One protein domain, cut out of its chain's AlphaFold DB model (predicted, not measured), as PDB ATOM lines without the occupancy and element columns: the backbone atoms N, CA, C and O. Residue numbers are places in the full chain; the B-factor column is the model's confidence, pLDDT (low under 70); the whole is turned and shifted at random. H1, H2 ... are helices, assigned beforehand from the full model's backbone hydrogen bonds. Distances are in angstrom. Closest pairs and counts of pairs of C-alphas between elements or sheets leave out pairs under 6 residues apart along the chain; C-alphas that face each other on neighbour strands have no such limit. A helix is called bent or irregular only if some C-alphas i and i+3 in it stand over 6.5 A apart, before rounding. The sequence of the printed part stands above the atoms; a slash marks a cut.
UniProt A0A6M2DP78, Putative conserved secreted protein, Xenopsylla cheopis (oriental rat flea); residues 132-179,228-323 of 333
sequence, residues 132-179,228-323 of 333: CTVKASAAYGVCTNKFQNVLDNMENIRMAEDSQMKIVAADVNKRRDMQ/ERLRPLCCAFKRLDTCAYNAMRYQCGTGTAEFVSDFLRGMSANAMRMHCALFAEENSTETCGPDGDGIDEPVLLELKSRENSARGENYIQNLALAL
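Overview. This is residues 132 to 179 and 228 to 323 of the 333 residues of the protein "Putative conserved secreted protein" of Xenopsylla cheopis (oriental rat flea) (UniProt A0A6M2DP78). A small helical body, with H3 between H2 and H4, sends two long arms towards opposite ends, residues 155 to 179 of H2 and 307 to 323 of H6. The class is all helix: 144 printed residues with six named helices, H1 to H6. It is extended, radius of gyration of the C-alphas 22.6 A, spanning 92 by 38 by 25 A.

Along the chain. Find C-alpha 132 at (53.307, 18.880, 8.558), where H1, residues 132 to 135, begins. H2, residues 137 to 179, runs 61.5 A, with a kink of 34 degrees near residue 144; H3, residues 231 to 252, runs 31.0 A. H4, residues 254 to 279, assigned as one helix by its hydrogen bonds, is bent, C-alphas 267 and 270 being 8.1 A apart: arms H4a, 254 to 267, and H4b, 270 to 279, irregular with C-alphas 275 and 278 7.6 A apart. After H5, residues 284 to 287, H6, residues 297 to 323, runs 39.0 A to C-alpha 323 at (79.136, -0.027, 0.673).

Arrangement. Start at the hub, H3; H2, H3 and H6 form a bundle, helices side by side. H3 touches H2's residues 139 to 151 at a shallow tilt of 15 degrees, opposite ways, closest C-alphas Phe 147 and Ala 236, 5.5 A. H3 and H4a, a hairpin, touch at 28 degrees, closest C-alphas Tyr 245 and Ala 257, 4.5 A. H3 also touches H1 and H4b, while H6 touches H2, closest C-alphas Ala 139 and Val 299, 5.2 A. H5 is close to H4b but not clearly touching, closest C-alphas Phe 279 and Thr 287, 6.9 A. Each O i to N i+4 pair is within hydrogen-bond range in H3, H4a and H6; H2 has 37 of 39, H4b 3 of 6.

Size, cuts and confidence. Residues 180 to 227 are not printed; C-alphas 179 and 228 stand 38.2 A apart across the cut. Of the links printed whole, none is long. Confidence is under 70 at residues 278 to 298, 305 to 315 and 317.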
ATOM      1  N   CYS A 132      53.677  19.685   9.719       86.62
ATOM      2  CA  CYS A 132      53.307  18.880   8.558       86.62
ATOM      3  C   CYS A 132      52.925  19.752   7.368       86.62
ATOM      4  O   CYS A 132      53.356  19.489   6.250       86.62
ATOM      5  N   THR A 133      52.185  20.830   7.612       82.25
ATOM      6  CA  THR A 133      51.786  21.760   6.554       82.25
ATOM      7  C   THR A 133      52.982  22.362   5.809       82.25
ATOM      8  O   THR A 133      52.922  22.488   4.587       82.25
ATOM      9  N   VAL A 134      54.114  22.600   6.492       79.88
ATOM     10  CA  VAL A 134      55.384  22.964   5.835       79.88
ATOM     11  C   VAL A 134      55.815  21.921   4.801       79.88
ATOM     12  O   VAL A 134      56.221  22.269   3.692       79.88
ATOM     13  N   LYS A 135      55.718  20.627   5.123       79.56
ATOM     14  CA  LYS A 135      56.082  19.539   4.197       79.56
ATOM     15  C   LYS A 135      55.141  19.474   2.993       79.56
ATOM     16  O   LYS A 135      55.606  19.189   1.890       79.56
ATOM     17  N   ALA A 136      53.872  19.817   3.204       83.81
ATOM     18  CA  ALA A 136      52.829  19.872   2.187       83.81
ATOM     19  C   ALA A 136      52.804  21.165   1.352       83.81
ATOM     20  O   ALA A 136      51.930  21.298   0.495       83.81
ATOM     21  N   SER A 137      53.781  22.071   1.528       77.50
ATOM     22  CA  SER A 137      53.932  23.329   0.759       77.50
ATOM     23  C   SER A 137      53.645  23.172  -0.712       77.50
ATOM     24  O   SER A 137      52.881  23.948  -1.263       77.50
ATOM     25  N   ALA A 138      54.328  22.226  -1.355       81.25
ATOM     26  CA  ALA A 138      54.330  22.128  -2.806       81.25
ATOM     27  C   ALA A 138      52.930  21.778  -3.324       81.25
ATOM     28  O   ALA A 138      52.406  22.454  -4.204       81.25
ATOM     29  N   ALA A 139      52.288  20.790  -2.693       81.88
ATOM     30  CA  ALA A 139      50.925  20.379  -3.013       81.88
ATOM     31  C   ALA A 139      49.913  21.507  -2.752       81.88
ATOM     32  O   ALA A 139      49.045  21.769  -3.576       81.88
ATOM     33  N   TYR A 140      50.063  22.222  -1.636       81.50
ATOM     34  CA  TYR A 140      49.231  23.380  -1.311       81.50
ATOM     35  C   TYR A 140      49.477  24.585  -2.248       81.50
ATOM     36  O   TYR A 140      48.551  25.322  -2.594       81.50
ATOM     37  N   GLY A 141      50.715  24.772  -2.706       81.44
ATOM     38  CA  GLY A 141      51.134  25.826  -3.632       81.44
ATOM     39  C   GLY A 141      50.417  25.742  -4.978       81.44
ATOM     40  O   GLY A 141      49.989  26.754  -5.526       81.44
ATOM     41  N   VAL A 142      50.173  24.528  -5.478       83.69
ATOM     42  CA  VAL A 142      49.360  24.307  -6.686       83.69
ATOM     43  C   VAL A 142      47.950  24.890  -6.526       83.69
ATOM     44  O   VAL A 142      47.458  25.563  -7.435       83.69
ATOM     45  N   CYS A 143      47.317  24.680  -5.366       84.25
ATOM     46  CA  CYS A 143      45.980  25.199  -5.074       84.25
ATOM     47  C   CYS A 143      45.968  26.736  -5.025       84.25
ATOM     48  O   CYS A 143      45.115  27.386  -5.632       84.25
ATOM     49  N   THR A 144      46.936  27.330  -4.324       82.19
ATOM     50  CA  THR A 144      47.011  28.791  -4.161       82.19
ATOM     51  C   THR A 144      47.374  29.519  -5.445       82.19
ATOM     52  O   THR A 144      46.787  30.564  -5.710       82.19
ATOM     53  N   ASN A 145      48.236  28.958  -6.293       82.62
ATOM     54  CA  ASN A 145      48.574  29.556  -7.589       82.62
ATOM     55  C   ASN A 145      47.339  29.731  -8.483       82.62
ATOM     56  O   ASN A 145      47.168  30.774  -9.112       82.62
ATOM     57  N   LYS A 146      46.425  28.749  -8.496       81.69
ATOM     58  CA  LYS A 146      45.155  28.874  -9.231       81.69
ATOM     59  C   LYS A 146      44.303  30.030  -8.703       81.69
ATOM     60  O   LYS A 146      43.721  30.766  -9.496       81.69
ATOM     61  N   PHE A 147      44.240  30.198  -7.383       83.56
ATOM     62  CA  PHE A 147      43.499  31.289  -6.753       83.56
ATOM     63  C   PHE A 147      44.135  32.661  -7.027       83.56
ATOM     64  O   PHE A 147      43.429  33.597  -7.397       83.56
ATOM     65  N   GLN A 148      45.465  32.769  -6.925       83.00
ATOM     66  CA  GLN A 148      46.197  34.004  -7.231       83.00
ATOM     67  C   GLN A 148      46.012  34.429  -8.690       83.00
ATOM     68  O   GLN A 148      45.731  35.594  -8.938       83.00
ATOM     69  N   ASN A 149      46.017  33.494  -9.644       83.62
ATOM     70  CA  ASN A 149      45.740  33.819 -11.048       83.62
ATOM     71  C   ASN A 149      44.365  34.482 -11.240       83.62
ATOM     72  O   ASN A 149      44.215  35.373 -12.073       83.62
ATOM     73  N   VAL A 150      43.349  34.064 -10.479       85.06
ATOM     74  CA  VAL A 150      42.024  34.700 -10.532       85.06
ATOM     75  C   VAL A 150      42.071  36.106  -9.935       85.06
ATOM     76  O   VAL A 150      41.525  37.026 -10.540       85.06
ATOM     77  N   LEU A 151      42.755  36.289  -8.801       82.38
ATOM     78  CA  LEU A 151      42.960  37.609  -8.197       82.38
ATOM     79  C   LEU A 151      43.680  38.572  -9.151       82.38
ATOM     80  O   LEU A 151      43.195  39.682  -9.368       82.38
ATOM     81  N   ASP A 152      44.777  38.130  -9.764       83.12
ATOM     82  CA  ASP A 152      45.579  38.929 -10.691       83.12
ATOM     83  C   ASP A 152      44.784  39.272 -11.956       83.12
ATOM     84  O   ASP A 152      44.781  40.418 -12.407       83.12
ATOM     85  N   ASN A 153      44.032  38.314 -12.509       85.06
ATOM     86  CA  ASN A 153      43.150  38.565 -13.649       85.06
ATOM     87  C   ASN A 153      42.084  39.613 -13.318       85.06
ATOM     88  O   ASN A 153      41.824  40.503 -14.126       85.06
ATOM     89  N   MET A 154      41.485  39.544 -12.131       82.44
ATOM     90  CA  MET A 154      40.498  40.530 -11.694       82.44
ATOM     91  C   MET A 154      41.122  41.909 -11.451       82.44
ATOM     92  O   MET A 154      40.511  42.915 -11.816       82.44
ATOM     93  N   GLU A 155      42.330  41.990 -10.886       79.69
ATOM     94  CA  GLU A 155      43.063  43.255 -10.742       79.69
ATOM     95  C   GLU A 155      43.383  43.866 -12.114       79.69
ATOM     96  O   GLU A 155      43.086  45.040 -12.347       79.69
ATOM     97  N   ASN A 156      43.866  43.056 -13.060       81.06
ATOM     98  CA  ASN A 156      44.145  43.477 -14.433       81.06
ATOM     99  C   ASN A 156      42.888  43.981 -15.158       81.06
ATOM    100  O   ASN A 156      42.942  45.019 -15.821       81.06
ATOM    101  N   ILE A 157      41.746  43.298 -15.002       80.38
ATOM    102  CA  ILE A 157      40.457  43.744 -15.558       80.38
ATOM    103  C   ILE A 157      40.077  45.111 -14.977       80.38
ATOM    104  O   ILE A 157      39.773  46.027 -15.739       80.38
ATOM    105  N   ARG A 158      40.166  45.294 -13.653       78.62
ATOM    106  CA  ARG A 158      39.861  46.585 -13.008       78.62
ATOM    107  C   ARG A 158      40.784  47.706 -13.488       78.62
ATOM    108  O   ARG A 158      40.327  48.824 -13.716       78.62
ATOM    109  N   MET A 159      42.075  47.422 -13.662       74.69
ATOM    110  CA  MET A 159      43.040  48.389 -14.194       74.69
ATOM    111  C   MET A 159      42.750  48.755 -15.657       74.69
ATOM    112  O   MET A 159      42.900  49.920 -16.043       74.69
ATOM    113  N   ALA A 160      42.311  47.789 -16.469       76.25
ATOM    114  CA  ALA A 160      41.893  48.027 -17.846       76.25
ATOM    115  C   ALA A 160      40.608  48.872 -17.913       76.25
ATOM    116  O   ALA A 160      40.563  49.834 -18.682       76.25
ATOM    117  N   GLU A 161      39.608  48.582 -17.071       76.38
ATOM    118  CA  GLU A 161      38.372  49.372 -16.953       76.38
ATOM    119  C   GLU A 161      38.664  50.830 -16.544       76.38
ATOM    120  O   GLU A 161      38.166  51.760 -17.180       76.38
ATOM    121  N   ASP A 162      39.525  51.055 -15.543       75.50
ATOM    122  CA  ASP A 162      39.912  52.407 -15.100       75.50
ATOM    123  C   ASP A 162      40.660  53.184 -16.201       75.50
ATOM    124  O   ASP A 162      40.434  54.378 -16.422       75.50
ATOM    125  N   SER A 163      41.518  52.492 -16.957       77.44
ATOM    126  CA  SER A 163      42.235  53.082 -18.094       77.44
ATOM    127  C   SER A 163      41.282  53.478 -19.224       77.44
ATOM    128  O   SER A 163      41.394  54.576 -19.771       77.44
ATOM    129  N   GLN A 164      40.301  52.629 -19.543       74.94
ATOM    130  CA  GLN A 164      39.265  52.943 -20.529       74.94
ATOM    131  C   GLN A 164      38.399  54.124 -20.082       74.94
ATOM    132  O   GLN A 164      38.137  55.030 -20.876       74.94
ATOM    133  N   MET A 165      38.019  54.177 -18.804       73.56
ATOM    134  CA  MET A 165      37.198  55.261 -18.262       73.56
ATOM    135  C   MET A 165      37.906  56.623 -18.346       73.56
ATOM    136  O   MET A 165      37.271  57.629 -18.666       73.56
ATOM    137  N   LYS A 166      39.233  56.662 -18.167       78.62
ATOM    138  CA  LYS A 166      40.051  57.873 -18.369       78.62
ATOM    139  C   LYS A 166      40.086  58.337 -19.825       78.62
ATOM    140  O   LYS A 166      39.995  59.539 -20.076       78.62
ATOM    141  N   ILE A 167      40.182  57.410 -20.779       79.38
ATOM    142  CA  ILE A 167      40.159  57.731 -22.217       79.38
ATOM    143  C   ILE A 167      38.799  58.321 -22.603       79.38
ATOM    144  O   ILE A 167      38.738  59.363 -23.257       79.38
ATOM    145  N   VAL A 168      37.710  57.699 -22.144       81.19
ATOM    146  CA  VAL A 168      36.345  58.188 -22.390       81.19
ATOM    147  C   VAL A 168      36.137  59.563 -21.752       81.19
ATOM    148  O   VAL A 168      35.637  60.474 -22.411       81.19
ATOM    149  N   ALA A 169      36.581  59.764 -20.508       79.75
ATOM    150  CA  ALA A 169      36.487  61.058 -19.833       79.75
ATOM    151  C   ALA A 169      37.274  62.160 -20.567       79.75
ATOM    152  O   ALA A 169      36.796  63.291 -20.678       79.75
ATOM    153  N   ALA A 170      38.452  61.835 -21.109       80.25
ATOM    154  CA  ALA A 170      39.243  62.761 -21.913       80.25
ATOM    155  C   ALA A 170      38.538  63.140 -23.228       80.25
ATOM    156  O   ALA A 170      38.519  64.322 -23.576       80.25
ATOM    157  N   ASP A 171      37.908  62.186 -23.931       81.25
ATOM    158  CA  ASP A 171      37.127  62.484 -25.146       81.25
ATOM    159  C   ASP A 171      35.904  63.360 -24.834       81.25
ATOM    160  O   ASP A 171      35.656  64.355 -25.519       81.25
ATOM    161  N   VAL A 172      35.181  63.056 -23.752       83.12
ATOM    162  CA  VAL A 172      34.025  63.849 -23.302       83.12
ATOM    163  C   VAL A 172      34.439  65.281 -22.964       83.12
ATOM    164  O   VAL A 172      33.791  66.227 -23.420       83.12
ATOM    165  N   ASN A 173      35.530  65.465 -22.218       84.00
ATOM    166  CA  ASN A 173      36.043  66.797 -21.894       84.00
ATOM    167  C   ASN A 173      36.482  67.548 -23.157       84.00
ATOM    168  O   ASN A 173      36.100  68.701 -23.342       84.00
ATOM    169  N   LYS A 174      37.166  66.880 -24.094       84.12
ATOM    170  CA  LYS A 174      37.559  67.476 -25.379       84.12
ATOM    171  C   LYS A 174      36.346  67.921 -26.206       84.12
ATOM    172  O   LYS A 174      36.371  68.994 -26.812       84.12
ATOM    173  N   ARG A 175      35.265  67.130 -26.228       80.19
ATOM    174  CA  ARG A 175      33.998  67.503 -26.884       80.19
ATOM    175  C   ARG A 175      33.335  68.700 -26.208       80.19
ATOM    176  O   ARG A 175      32.871  69.594 -26.913       80.19
ATOM    177  N   ARG A 176      33.329  68.745 -24.872       78.38
ATOM    178  CA  ARG A 176      32.790  69.870 -24.094       78.38
ATOM    179  C   ARG A 176      33.575  71.158 -24.357       78.38
ATOM    180  O   ARG A 176      32.961  72.191 -24.605       78.38
ATOM    181  N   ASP A 177      34.902  71.086 -24.426       77.81
ATOM    182  CA  ASP A 177      35.763  72.231 -24.751       77.81
ATOM    183  C   ASP A 177      35.535  72.732 -26.182       77.81
ATOM    184  O   ASP A 177      35.475  73.939 -26.424       77.81
ATOM    185  N   MET A 178      35.365  71.818 -27.146       77.81
ATOM    186  CA  MET A 178      34.995  72.181 -28.519       77.81
ATOM    187  C   MET A 178      33.601  72.816 -28.585       77.81
ATOM    188  O   MET A 178      33.415  73.774 -29.335       77.81
ATOM    189  N   GLN A 179      32.637  72.341 -27.790       76.44
ATOM    190  CA  GLN A 179      31.311  72.956 -27.682       76.44
ATOM    191  C   GLN A 179      31.363  74.343 -27.031       76.44
ATOM    192  O   GLN A 179      30.764  75.265 -27.577       76.44
ATOM    193  N   GLU A 228      27.881  40.005  -9.171       76.31
ATOM    194  CA  GLU A 228      28.174  39.060 -10.253       76.31
ATOM    195  C   GLU A 228      29.649  39.086 -10.676       76.31
ATOM    196  O   GLU A 228      30.245  38.034 -10.926       76.31
ATOM    197  N   ARG A 229      30.281  40.267 -10.669       82.19
ATOM    198  CA  ARG A 229      31.724  40.416 -10.936       82.19
ATOM    199  C   ARG A 229      32.594  39.652  -9.936       82.19
ATOM    200  O   ARG A 229      33.737  39.333 -10.255       82.19
ATOM    201  N   LEU A 230      32.074  39.336  -8.749       82.44
ATOM    202  CA  LEU A 230      32.776  38.555  -7.730       82.44
ATOM    203  C   LEU A 230      32.594  37.041  -7.899       82.44
ATOM    204  O   LEU A 230      33.324  36.286  -7.260       82.44
ATOM    205  N   ARG A 231      31.709  36.572  -8.794       83.62
ATOM    206  CA  ARG A 231      31.491  35.135  -9.050       83.62
ATOM    207  C   ARG A 231      32.803  34.367  -9.294       83.62
ATOM    208  O   ARG A 231      33.007  33.356  -8.618       83.62
ATOM    209  N   PRO A 232      33.734  34.818 -10.166       83.75
ATOM    210  CA  PRO A 232      34.996  34.109 -10.384       83.75
ATOM    211  C   PRO A 232      35.831  33.988  -9.105       83.75
ATOM    212  O   PRO A 232      36.395  32.927  -8.847       83.75
ATOM    213  N   LEU A 233      35.863  35.041  -8.280       84.62
ATOM    214  CA  LEU A 233      36.574  35.053  -7.001       84.62
ATOM    215  C   LEU A 233      35.970  34.059  -6.008       84.62
ATOM    216  O   LEU A 233      36.697  33.284  -5.387       84.62
ATOM    217  N   CYS A 234      34.643  34.063  -5.880       85.50
ATOM    218  CA  CYS A 234      33.914  33.187  -4.971       85.50
ATOM    219  C   CYS A 234      34.127  31.708  -5.327       85.50
ATOM    220  O   CYS A 234      34.458  30.902  -4.455       85.50
ATOM    221  N   CYS A 235      34.029  31.362  -6.614       85.25
ATOM    222  CA  CYS A 235      34.295  30.005  -7.091       85.25
ATOM    223  C   CYS A 235      35.768  29.611  -6.906       85.25
ATOM    224  O   CYS A 235      36.070  28.493  -6.489       85.25
ATOM    225  N   ALA A 236      36.704  30.525  -7.174       85.31
ATOM    226  CA  ALA A 236      38.124  30.260  -6.982       85.31
ATOM    227  C   ALA A 236      38.471  30.003  -5.509       85.31
ATOM    228  O   ALA A 236      39.275  29.118  -5.223       85.31
ATOM    229  N   PHE A 237      37.839  30.724  -4.576       85.81
ATOM    230  CA  PHE A 237      38.022  30.488  -3.145       85.81
ATOM    231  C   PHE A 237      37.470  29.121  -2.718       85.81
ATOM    232  O   PHE A 237      38.138  28.396  -1.984       85.81
ATOM    233  N   LYS A 238      36.286  28.731  -3.210       84.50
ATOM    234  CA  LYS A 238      35.720  27.400  -2.935       84.50
ATOM    235  C   LYS A 238      36.659  26.283  -3.404       84.50
ATOM    236  O   LYS A 238      36.946  25.356  -2.654       84.50
ATOM    237  N   ARG A 239      37.202  26.413  -4.615       84.81
ATOM    238  CA  ARG A 239      38.183  25.463  -5.159       84.81
ATOM    239  C   ARG A 239      39.481  25.443  -4.363       84.81
ATOM    240  O   ARG A 239      40.038  24.368  -4.162       84.81
ATOM    241  N   LEU A 240      39.954  26.603  -3.901       85.50
ATOM    242  CA  LEU A 240      41.115  26.686  -3.017       85.50
ATOM    243  C   LEU A 240      40.882  25.875  -1.738       85.50
ATOM    244  O   LEU A 240      41.739  25.068  -1.395       85.50
ATOM    245  N   ASP A 241      39.738  26.055  -1.074       86.12
ATOM    246  CA  ASP A 241      39.380  25.336   0.155       86.12
ATOM    247  C   ASP A 241      39.366  23.813  -0.061       86.12
ATOM    248  O   ASP A 241      40.089  23.084   0.621       86.12
ATOM    249  N   THR A 242      38.640  23.328  -1.076       85.94
ATOM    250  CA  THR A 242      38.558  21.891  -1.397       85.94
ATOM    251  C   THR A 242      39.918  21.302  -1.793       85.94
ATOM    252  O   THR A 242      40.311  20.242  -1.299       85.94
ATOM    253  N   CYS A 243      40.673  21.991  -2.653       86.44
ATOM    254  CA  CYS A 243      42.005  21.555  -3.081       86.44
ATOM    255  C   CYS A 243      42.974  21.491  -1.895       86.44
ATOM    256  O   CYS A 243      43.662  20.485  -1.711       86.44
ATOM    257  N   ALA A 244      42.995  22.533  -1.061       85.88
ATOM    258  CA  ALA A 244      43.834  22.601   0.125       85.88
ATOM    259  C   ALA A 244      43.494  21.491   1.122       85.88
ATOM    260  O   ALA A 244      44.402  20.815   1.607       85.88
ATOM    261  N   TYR A 245      42.204  21.264   1.384       88.62
ATOM    262  CA  TYR A 245      41.741  20.173   2.235       88.62
ATOM    263  C   TYR A 245      42.255  18.824   1.722       88.62
ATOM    264  O   TYR A 245      42.907  18.084   2.458       88.62
ATOM    265  N   ASN A 246      42.039  18.518   0.441       87.69
ATOM    266  CA  ASN A 246      42.435  17.241  -0.151       87.69
ATOM    267  C   ASN A 246      43.963  17.049  -0.179       87.69
ATOM    268  O   ASN A 246      44.459  15.975   0.178       87.69
ATOM    269  N   ALA A 247      44.721  18.094  -0.526       85.88
ATOM    270  CA  ALA A 247      46.182  18.084  -0.507       85.88
ATOM    271  C   ALA A 247      46.735  17.808   0.903       85.88
ATOM    272  O   ALA A 247      47.618  16.963   1.085       85.88
ATOM    273  N   MET A 248      46.185  18.487   1.912       88.06
ATOM    274  CA  MET A 248      46.582  18.313   3.309       88.06
ATOM    275  C   MET A 248      46.137  16.964   3.862       88.06
ATOM    276  O   MET A 248      46.904  16.318   4.568       88.06
ATOM    277  N   ARG A 249      44.937  16.491   3.516       90.31
ATOM    278  CA  ARG A 249      44.417  15.194   3.964       90.31
ATOM    279  C   ARG A 249      45.322  14.059   3.510       90.31
ATOM    280  O   ARG A 249      45.617  13.170   4.306       90.31
ATOM    281  N   TYR A 250      45.789  14.118   2.263       86.31
ATOM    282  CA  TYR A 250      46.667  13.101   1.694       86.31
ATOM    283  C   TYR A 250      48.044  13.059   2.373       86.31
ATOM    284  O   TYR A 250      48.531  11.981   2.695       86.31
ATOM    285  N   GLN A 251      48.675  14.215   2.621       86.00
ATOM    286  CA  GLN A 251      50.027  14.252   3.204       86.00
ATOM    287  C   GLN A 251      50.067  14.235   4.739       86.00
ATOM    288  O   GLN A 251      51.020  13.731   5.329       86.00
ATOM    289  N   CYS A 252      49.070  14.837   5.385       88.56
ATOM    290  CA  CYS A 252      49.101  15.219   6.798       88.56
ATOM    291  C   CYS A 252      47.913  14.701   7.616       88.56
ATOM    292  O   CYS A 252      47.854  14.950   8.825       88.56
ATOM    293  N   GLY A 253      46.975  13.993   6.984       91.50
ATOM    294  CA  GLY A 253      45.791  13.438   7.627       91.50
ATOM    295  C   GLY A 253      44.645  14.436   7.813       91.50
ATOM    296  O   GLY A 253      44.788  15.648   7.635       91.50
ATOM    297  N   THR A 254      43.483  13.899   8.185       93.81
ATOM    298  CA  THR A 254      42.205  14.625   8.227       93.81
ATOM    299  C   THR A 254      42.213  15.819   9.179       93.81
ATOM    300  O   THR A 254      41.791  16.892   8.774       93.81
ATOM    301  N   GLY A 255      42.768  15.690  10.390       94.19
ATOM    302  CA  GLY A 255      42.780  16.804  11.349       94.19
ATOM    303  C   GLY A 255      43.572  18.021  10.855       94.19
ATOM    304  O   GLY A 255      43.178  19.157  11.090       94.19
ATOM    305  N   THR A 256      44.658  17.806  10.101       90.44
ATOM    306  CA  THR A 256      45.398  18.915   9.469       90.44
ATOM    307  C   THR A 256      44.603  19.535   8.322       90.44
ATOM    308  O   THR A 256      44.641  20.746   8.137       90.44
ATOM    309  N   ALA A 257      43.883  18.716   7.556       91.25
ATOM    310  CA  ALA A 257      43.030  19.190   6.473       91.25
ATOM    311  C   ALA A 257      41.864  20.046   6.981       91.25
ATOM    312  O   ALA A 257      41.620  21.122   6.441       91.25
ATOM    313  N   GLU A 258      41.192  19.594   8.041       93.06
ATOM    314  CA  GLU A 258      40.130  20.334   8.730       93.06
ATOM    315  C   GLU A 258      40.664  21.653   9.277       93.06
ATOM    316  O   GLU A 258      40.126  22.706   8.952       93.06
ATOM    317  N   PHE A 259      41.797  21.614   9.989       91.62
ATOM    318  CA  PHE A 259      42.439  22.819  10.505       91.62
ATOM    319  C   PHE A 259      42.738  23.845   9.400       91.62
ATOM    320  O   PHE A 259      42.474  25.032   9.569       91.62
ATOM    321  N   VAL A 260      43.279  23.408   8.256       87.94
ATOM    322  CA  VAL A 260      43.592  24.307   7.133       87.94
ATOM    323  C   VAL A 260      42.325  24.872   6.489       87.94
ATOM    324  O   VAL A 260      42.302  26.059   6.166       87.94
ATOM    325  N   SER A 261      41.268  24.071   6.338       88.44
ATOM    326  CA  SER A 261      39.980  24.550   5.819       88.44
ATOM    327  C   SER A 261      39.345  25.577   6.762       88.44
ATOM    328  O   SER A 261      38.957  26.665   6.333       88.44
ATOM    329  N   ASP A 262      39.328  25.299   8.066       89.75
ATOM    330  CA  ASP A 262      38.818  26.223   9.080       89.75
ATOM    331  C   ASP A 262      39.644  27.505   9.151       89.75
ATOM    332  O   ASP A 262      39.090  28.598   9.281       89.75
ATOM    333  N   PHE A 263      40.965  27.396   9.006       88.19
ATOM    334  CA  PHE A 263      41.859  28.542   8.923       88.19
ATOM    335  C   PHE A 263      41.522  29.428   7.711       88.19
ATOM    336  O   PHE A 263      41.293  30.631   7.871       88.19
ATOM    337  N   LEU A 264      41.421  28.845   6.509       85.69
ATOM    338  CA  LEU A 264      41.063  29.567   5.281       85.69
ATOM    339  C   LEU A 264      39.693  30.236   5.398       85.69
ATOM    340  O   LEU A 264      39.541  31.414   5.061       85.69
ATOM    341  N   ARG A 265      38.700  29.505   5.913       86.56
ATOM    342  CA  ARG A 265      37.346  30.016   6.119       86.56
ATOM    343  C   ARG A 265      37.317  31.110   7.168       86.56
ATOM    344  O   ARG A 265      36.724  32.138   6.896       86.56
ATOM    345  N   GLY A 266      37.951  30.958   8.329       86.50
ATOM    346  CA  GLY A 266      37.965  31.981   9.386       86.50
ATOM    347  C   GLY A 266      38.530  33.317   8.898       86.50
ATOM    348  O   GLY A 266      37.956  34.384   9.139       86.50
ATOM    349  N   MET A 267      39.590  33.236   8.098       83.06
ATOM    350  CA  MET A 267      40.260  34.382   7.499       83.06
ATOM    351  C   MET A 267      39.386  35.182   6.535       83.06
ATOM    352  O   MET A 267      39.466  36.414   6.523       83.06
ATOM    353  N   SER A 268      38.553  34.502   5.749       82.06
ATOM    354  CA  SER A 268      37.721  35.111   4.709       82.06
ATOM    355  C   SER A 268      36.225  35.097   5.032       82.06
ATOM    356  O   SER A 268      35.445  35.643   4.257       82.06
ATOM    357  N   ALA A 269      35.799  34.542   6.173       78.31
ATOM    358  CA  ALA A 269      34.407  34.175   6.456       78.31
ATOM    359  C   ALA A 269      33.442  35.332   6.239       78.31
ATOM    360  O   ALA A 269      32.380  35.169   5.645       78.31
ATOM    361  N   ASN A 270      33.801  36.515   6.729       84.19
ATOM    362  CA  ASN A 270      32.959  37.694   6.605       84.19
ATOM    363  C   ASN A 270      32.933  38.234   5.173       84.19
ATOM    364  O   ASN A 270      31.859  38.574   4.689       84.19
ATOM    365  N   ALA A 271      34.079  38.278   4.489       81.88
ATOM    366  CA  ALA A 271      34.144  38.683   3.088       81.88
ATOM    367  C   ALA A 271      33.352  37.718   2.194       81.88
ATOM    368  O   ALA A 271      32.503  38.150   1.418       81.88
ATOM    369  N   MET A 272      33.545  36.413   2.386       81.25
ATOM    370  CA  MET A 272      32.825  35.357   1.680       81.25
ATOM    371  C   MET A 272      31.326  35.388   1.985       81.25
ATOM    372  O   MET A 272      30.521  35.325   1.069       81.25
ATOM    373  N   ARG A 273      30.899  35.557   3.241       81.19
ATOM    374  CA  ARG A 273      29.462  35.656   3.559       81.19
ATOM    375  C   ARG A 273      28.815  36.910   2.978       81.19
ATOM    376  O   ARG A 273      27.680  36.839   2.535       81.19
ATOM    377  N   MET A 274      29.500  38.052   2.981       79.06
ATOM    378  CA  MET A 274      28.903  39.293   2.476       79.06
ATOM    379  C   MET A 274      28.852  39.350   0.949       79.06
ATOM    380  O   MET A 274      27.907  39.912   0.409       79.06
ATOM    381  N   HIS A 275      29.838  38.770   0.261       81.50
ATOM    382  CA  HIS A 275      29.963  38.897  -1.193       81.50
ATOM    383  C   HIS A 275      29.678  37.617  -1.975       81.50
ATOM    384  O   HIS A 275      29.399  37.687  -3.167       81.50
ATOM    385  N   CYS A 276      29.729  36.462  -1.315       82.12
ATOM    386  CA  CYS A 276      29.573  35.160  -1.951       82.12
ATOM    387  C   CYS A 276      28.372  34.356  -1.444       82.12
ATOM    388  O   CYS A 276      28.206  33.227  -1.890       82.12
ATOM    389  N   ALA A 277      27.520  34.902  -0.563       76.81
ATOM    390  CA  ALA A 277      26.333  34.189  -0.067       76.81
ATOM    391  C   ALA A 277      25.422  33.690  -1.200       76.81
ATOM    392  O   ALA A 277      24.948  32.563  -1.143       76.81
ATOM    393  N   LEU A 278      25.255  34.480  -2.267       69.50
ATOM    394  CA  LEU A 278      24.468  34.088  -3.443       69.50
ATOM    395  C   LEU A 278      25.106  32.956  -4.267       69.50
ATOM    396  O   LEU A 278      24.442  32.356  -5.102       69.50
ATOM    397  N   PHE A 279      26.387  32.665  -4.040       66.88
ATOM    398  CA  PHE A 279      27.139  31.604  -4.713       66.88
ATOM    399  C   PHE A 279      27.443  30.423  -3.771       66.88
ATOM    400  O   PHE A 279      28.230  29.546  -4.126       66.88
ATOM    401  N   ALA A 280      26.868  30.419  -2.561       60.62
ATOM    402  CA  ALA A 280      27.171  29.455  -1.504       60.62
ATOM    403  C   ALA A 280      26.219  28.243  -1.456       60.62
ATOM    404  O   ALA A 280      26.541  27.278  -0.764       60.62
ATOM    405  N   GLU A 281      25.082  28.269  -2.159       55.94
ATOM    406  CA  GLU A 281      24.082  27.192  -2.094       55.94
ATOM    407  C   GLU A 281      24.383  25.990  -3.015       55.94
ATOM    408  O   GLU A 281      25.138  26.080  -3.984       55.94
ATOM    409  N   GLU A 282      23.782  24.846  -2.663       48.00
ATOM    410  CA  GLU A 282      24.069  23.464  -3.092       48.00
ATOM    411  C   GLU A 282      24.007  23.176  -4.611       48.00
ATOM    412  O   GLU A 282      24.478  22.126  -5.038       48.00
ATOM    413  N   ASN A 283      23.579  24.119  -5.461       46.09
ATOM    414  CA  ASN A 283      23.701  24.039  -6.933       46.09
ATOM    415  C   ASN A 283      25.062  24.552  -7.450       46.09
ATOM    416  O   ASN A 283      25.187  25.169  -8.517       46.09
ATOM    417  N   SER A 284      26.132  24.316  -6.690       49.62
ATOM    418  CA  SER A 284      27.464  24.821  -7.026       49.62
ATOM    419  C   SER A 284      28.054  24.232  -8.305       49.62
ATOM    420  O   SER A 284      28.881  24.884  -8.935       49.62
ATOM    421  N   THR A 285      27.606  23.047  -8.718       51.00
ATOM    422  CA  THR A 285      28.005  22.415  -9.983       51.00
ATOM    423  C   THR A 285      27.485  23.166 -11.210       51.00
ATOM    424  O   THR A 285      28.162  23.189 -12.234       51.00
ATOM    425  N   GLU A 286      26.334  23.837 -11.114       51.78
ATOM    426  CA  GLU A 286      25.807  24.703 -12.181       51.78
ATOM    427  C   GLU A 286      26.387  26.124 -12.105       51.78
ATOM    428  O   GLU A 286      26.643  26.750 -13.132       51.78
ATOM    429  N   THR A 287      26.646  26.629 -10.894       57.97
ATOM    430  CA  THR A 287      27.027  28.038 -10.672       57.97
ATOM    431  C   THR A 287      28.535  28.287 -10.784       57.97
ATOM    432  O   THR A 287      28.967  29.325 -11.289       57.97
ATOM    433  N   CYS A 288      29.349  27.330 -10.334       67.00
ATOM    434  CA  CYS A 288      30.808  27.356 -10.425       67.00
ATOM    435  C   CYS A 288      31.356  26.295 -11.399       67.00
ATOM    436  O   CYS A 288      32.573  26.169 -11.522       67.00
ATOM    437  N   GLY A 289      30.495  25.582 -12.138       59.22
ATOM    438  CA  GLY A 289      30.883  24.426 -12.957       59.22
ATOM    439  C   GLY A 289      31.200  23.193 -12.096       59.22
ATOM    440  O   GLY A 289      31.207  23.299 -10.870       59.22
ATOM    441  N   PRO A 290      31.462  22.017 -12.699       53.94
ATOM    442  CA  PRO A 290      31.836  20.830 -11.943       53.94
ATOM    443  C   PRO A 290      33.155  21.095 -11.216       53.94
ATOM    444  O   PRO A 290      34.232  21.098 -11.815       53.94
ATOM    445  N   ASP A 291      33.059  21.353  -9.915       51.66
ATOM    446  CA  ASP A 291      34.188  21.248  -9.011       51.66
ATOM    447  C   ASP A 291      34.603  19.774  -9.037       51.66
ATOM    448  O   ASP A 291      33.815  18.879  -8.734       51.66
ATOM    449  N   GLY A 292      35.818  19.495  -9.500       48.81
ATOM    450  CA  GLY A 292      36.368  18.158  -9.372       48.81
ATOM    451  C   GLY A 292      36.517  17.858  -7.886       48.81
ATOM    452  O   GLY A 292      37.459  18.338  -7.269       48.81
ATOM    453  N   ASP A 293      35.632  17.033  -7.326       46.78
ATOM    454  CA  ASP A 293      35.726  16.498  -5.956       46.78
ATOM    455  C   ASP A 293      36.985  15.624  -5.729       46.78
ATOM    456  O   ASP A 293      37.203  15.061  -4.655       46.78
ATOM    457  N   GLY A 294      37.838  15.499  -6.749       52.97
ATOM    458  CA  GLY A 294      39.120  14.816  -6.704       52.97
ATOM    459  C   GLY A 294      40.271  15.702  -6.226       52.97
ATOM    460  O   GLY A 294      40.222  16.930  -6.226       52.97
ATOM    461  N   ILE A 295      41.368  15.050  -5.846       57.53
ATOM    462  CA  ILE A 295      42.668  15.716  -5.760       57.53
ATOM    463  C   ILE A 295      42.991  16.216  -7.169       57.53
ATOM    464  O   ILE A 295      43.056  15.410  -8.097       57.53
ATOM    465  N   ASP A 296      43.183  17.527  -7.316       64.88
ATOM    466  CA  ASP A 296      43.620  18.152  -8.562       64.88
ATOM    467  C   ASP A 296      44.758  17.329  -9.192       64.88
ATOM    468  O   ASP A 296      45.769  17.068  -8.544       64.88
ATOM    469  N   GLU A 297      44.622  16.905 -10.449       67.75
ATOM    470  CA  GLU A 297      45.628  16.060 -11.112       67.75
ATOM    471  C   GLU A 297      47.061  16.637 -11.040       67.75
ATOM    472  O   GLU A 297      47.993  15.883 -10.751       67.75
ATOM    473  N   PRO A 298      47.270  17.967 -11.147       64.88
ATOM    474  CA  PRO A 298      48.571  18.584 -10.876       64.88
ATOM    475  C   PRO A 298      49.059  18.424  -9.425       64.88
ATOM    476  O   PRO A 298      50.251  18.237  -9.201       64.88
ATOM    477  N   VAL A 299      48.158  18.440  -8.435       72.12
ATOM    478  CA  VAL A 299      48.495  18.125  -7.035       72.12
ATOM    479  C   VAL A 299      48.917  16.663  -6.928       72.12
ATOM    480  O   VAL A 299      49.931  16.368  -6.307       72.12
ATOM    481  N   LEU A 300      48.198  15.742  -7.571       75.12
ATOM    482  CA  LEU A 300      48.551  14.321  -7.570       75.12
ATOM    483  C   LEU A 300      49.918  14.058  -8.225       75.12
ATOM    484  O   LEU A 300      50.668  13.200  -7.759       75.12
ATOM    485  N   LEU A 301      50.261  14.796  -9.282       73.69
ATOM    486  CA  LEU A 301      51.578  14.737  -9.919       73.69
ATOM    487  C   LEU A 301      52.687  15.258  -8.995       73.69
ATOM    488  O   LEU A 301      53.716  14.596  -8.867       73.69
ATOM    489  N   GLU A 302      52.466  16.373  -8.295       75.25
ATOM    490  CA  GLU A 302      53.401  16.880  -7.276       75.25
ATOM    491  C   GLU A 302      53.595  15.884  -6.123       75.25
ATOM    492  O   GLU A 302      54.719  15.627  -5.678       75.25
ATOM    493  N   LEU A 303      52.507  15.249  -5.676       70.00
ATOM    494  CA  LEU A 303      52.545  14.197  -4.659       70.00
ATOM    495  C   LEU A 303      53.381  12.994  -5.119       70.00
ATOM    496  O   LEU A 303      54.266  12.544  -4.388       70.00
ATOM    497  N   LYS A 304      53.162  12.517  -6.351       72.56
ATOM    498  CA  LYS A 304      53.916  11.400  -6.947       72.56
ATOM    499  C   LYS A 304      55.391  11.744  -7.180       72.56
ATOM    500  O   LYS A 304      56.258  10.900  -6.959       72.56
ATOM    501  N   SER A 305      55.696  12.974  -7.597       68.25
ATOM    502  CA  SER A 305      57.071  13.457  -7.794       68.25
ATOM    503  C   SER A 305      57.880  13.393  -6.492       68.25
ATOM    504  O   SER A 305      58.992  12.858  -6.467       68.25
ATOM    505  N   ARG A 306      57.289  13.831  -5.370       65.50
ATOM    506  CA  ARG A 306      57.929  13.725  -4.050       65.50
ATOM    507  C   ARG A 306      58.088  12.296  -3.555       65.50
ATOM    508  O   ARG A 306      59.121  11.990  -2.965       65.50
ATOM    509  N   GLU A 307      57.114  11.423  -3.798       64.50
ATOM    510  CA  GLU A 307      57.231  10.009  -3.424       64.50
ATOM    511  C   GLU A 307      58.413   9.340  -4.147       64.50
ATOM    512  O   GLU A 307      59.205   8.623  -3.533       64.50
ATOM    513  N   ASN A 308      58.599   9.652  -5.433       64.38
ATOM    514  CA  ASN A 308      59.727   9.161  -6.224       64.38
ATOM    515  C   ASN A 308      61.071   9.748  -5.761       64.38
ATOM    516  O   ASN A 308      62.058   9.016  -5.680       64.38
ATOM    517  N   SER A 309      61.112  11.034  -5.395       65.19
ATOM    518  CA  SER A 309      62.315  11.677  -4.849       65.19
ATOM    519  C   SER A 309      62.717  11.092  -3.488       65.19
ATOM    520  O   SER A 309      63.880  10.741  -3.301       65.19
ATOM    521  N   ALA A 310      61.761  10.878  -2.576       59.88
ATOM    522  CA  ALA A 310      62.013  10.258  -1.273       59.88
ATOM    523  C   ALA A 310      62.435   8.783  -1.399       59.88
ATOM    524  O   ALA A 310      63.271   8.292  -0.638       59.88
ATOM    525  N   ARG A 311      61.883   8.051  -2.376       60.91
ATOM    526  CA  ARG A 311      62.298   6.672  -2.676       60.91
ATOM    527  C   ARG A 311      63.728   6.629  -3.241       60.91
ATOM    528  O   ARG A 311      64.490   5.739  -2.871       60.91
ATOM    529  N   GLY A 312      64.111   7.613  -4.059       61.62
ATOM    530  CA  GLY A 312      65.475   7.780  -4.573       61.62
ATOM    531  C   GLY A 312      66.510   8.085  -3.484       61.62
ATOM    532  O   GLY A 312      67.557   7.442  -3.444       61.62
ATOM    533  N   GLU A 313      66.207   8.993  -2.552       60.12
ATOM    534  CA  GLU A 313      67.100   9.309  -1.422       60.12
ATOM    535  C   GLU A 313      67.318   8.106  -0.496       60.12
ATOM    536  O   GLU A 313      68.455   7.806  -0.126       60.12
ATOM    537  N   ASN A 314      66.254   7.354  -0.190       64.62
ATOM    538  CA  ASN A 314      66.358   6.123   0.595       64.62
ATOM    539  C   ASN A 314      67.198   5.052  -0.117       64.62
ATOM    540  O   ASN A 314      67.969   4.342   0.526       64.62
ATOM    541  N   TYR A 315      67.081   4.931  -1.443       69.44
ATOM    542  CA  TYR A 315      67.904   4.001  -2.219       69.44
ATOM    543  C   TYR A 315      69.391   4.371  -2.144       69.44
ATOM    544  O   TYR A 315      70.222   3.505  -1.882       69.44
ATOM    545  N   ILE A 316      69.725   5.659  -2.282       72.44
ATOM    546  CA  ILE A 316      71.107   6.148  -2.177       72.44
ATOM    547  C   ILE A 316      71.660   5.957  -0.755       72.44
ATOM    548  O   ILE A 316      72.788   5.489  -0.604       72.44
ATOM    549  N   GLN A 317      70.879   6.247   0.293       68.81
ATOM    550  CA  GLN A 317      71.294   6.018   1.685       68.81
ATOM    551  C   GLN A 317      71.533   4.534   1.989       68.81
ATOM    552  O   GLN A 317      72.546   4.187   2.599       68.81
ATOM    553  N   ASN A 318      70.647   3.649   1.531       71.62
ATOM    554  CA  ASN A 318      70.807   2.206   1.711       71.62
ATOM    555  C   ASN A 318      72.017   1.663   0.938       71.62
ATOM    556  O   ASN A 318      72.752   0.824   1.459       71.62
ATOM    557  N   LEU A 319      72.271   2.173  -0.271       82.19
ATOM    558  CA  LEU A 319      73.448   1.808  -1.059       82.19
ATOM    559  C   LEU A 319      74.747   2.267  -0.374       82.19
ATOM    560  O   LEU A 319      75.708   1.502  -0.295       82.19
ATOM    561  N   ALA A 320      74.767   3.481   0.182       79.06
ATOM    562  CA  ALA A 320      75.904   3.999   0.940       79.06
ATOM    563  C   ALA A 320      76.181   3.168   2.206       79.06
ATOM    564  O   ALA A 320      77.333   2.833   2.479       79.06
ATOM    565  N   LEU A 321      75.139   2.773   2.945       78.38
ATOM    566  CA  LEU A 321      75.265   1.892   4.112       78.38
ATOM    567  C   LEU A 321      75.790   0.498   3.735       78.38
ATOM    568  O   LEU A 321      76.645  -0.040   4.437       78.38
ATOM    569  N   ALA A 322      75.336  -0.067   2.612       79.25
ATOM    570  CA  ALA A 322      75.817  -1.355   2.114       79.25
ATOM    571  C   ALA A 322      77.300  -1.311   1.700       79.25
ATOM    572  O   ALA A 322      78.067  -2.226   2.019       79.25
ATOM    573  N   LEU A 323      77.730  -0.235   1.035       81.88
ATOM    574  CA  LEU A 323      79.136  -0.027   0.673       81.88
ATOM    575  C   LEU A 323      80.026   0.165   1.910       81.88
ATOM    576  O   LEU A 323      81.090  -0.448   1.998       81.88
TER     577      LEU A 323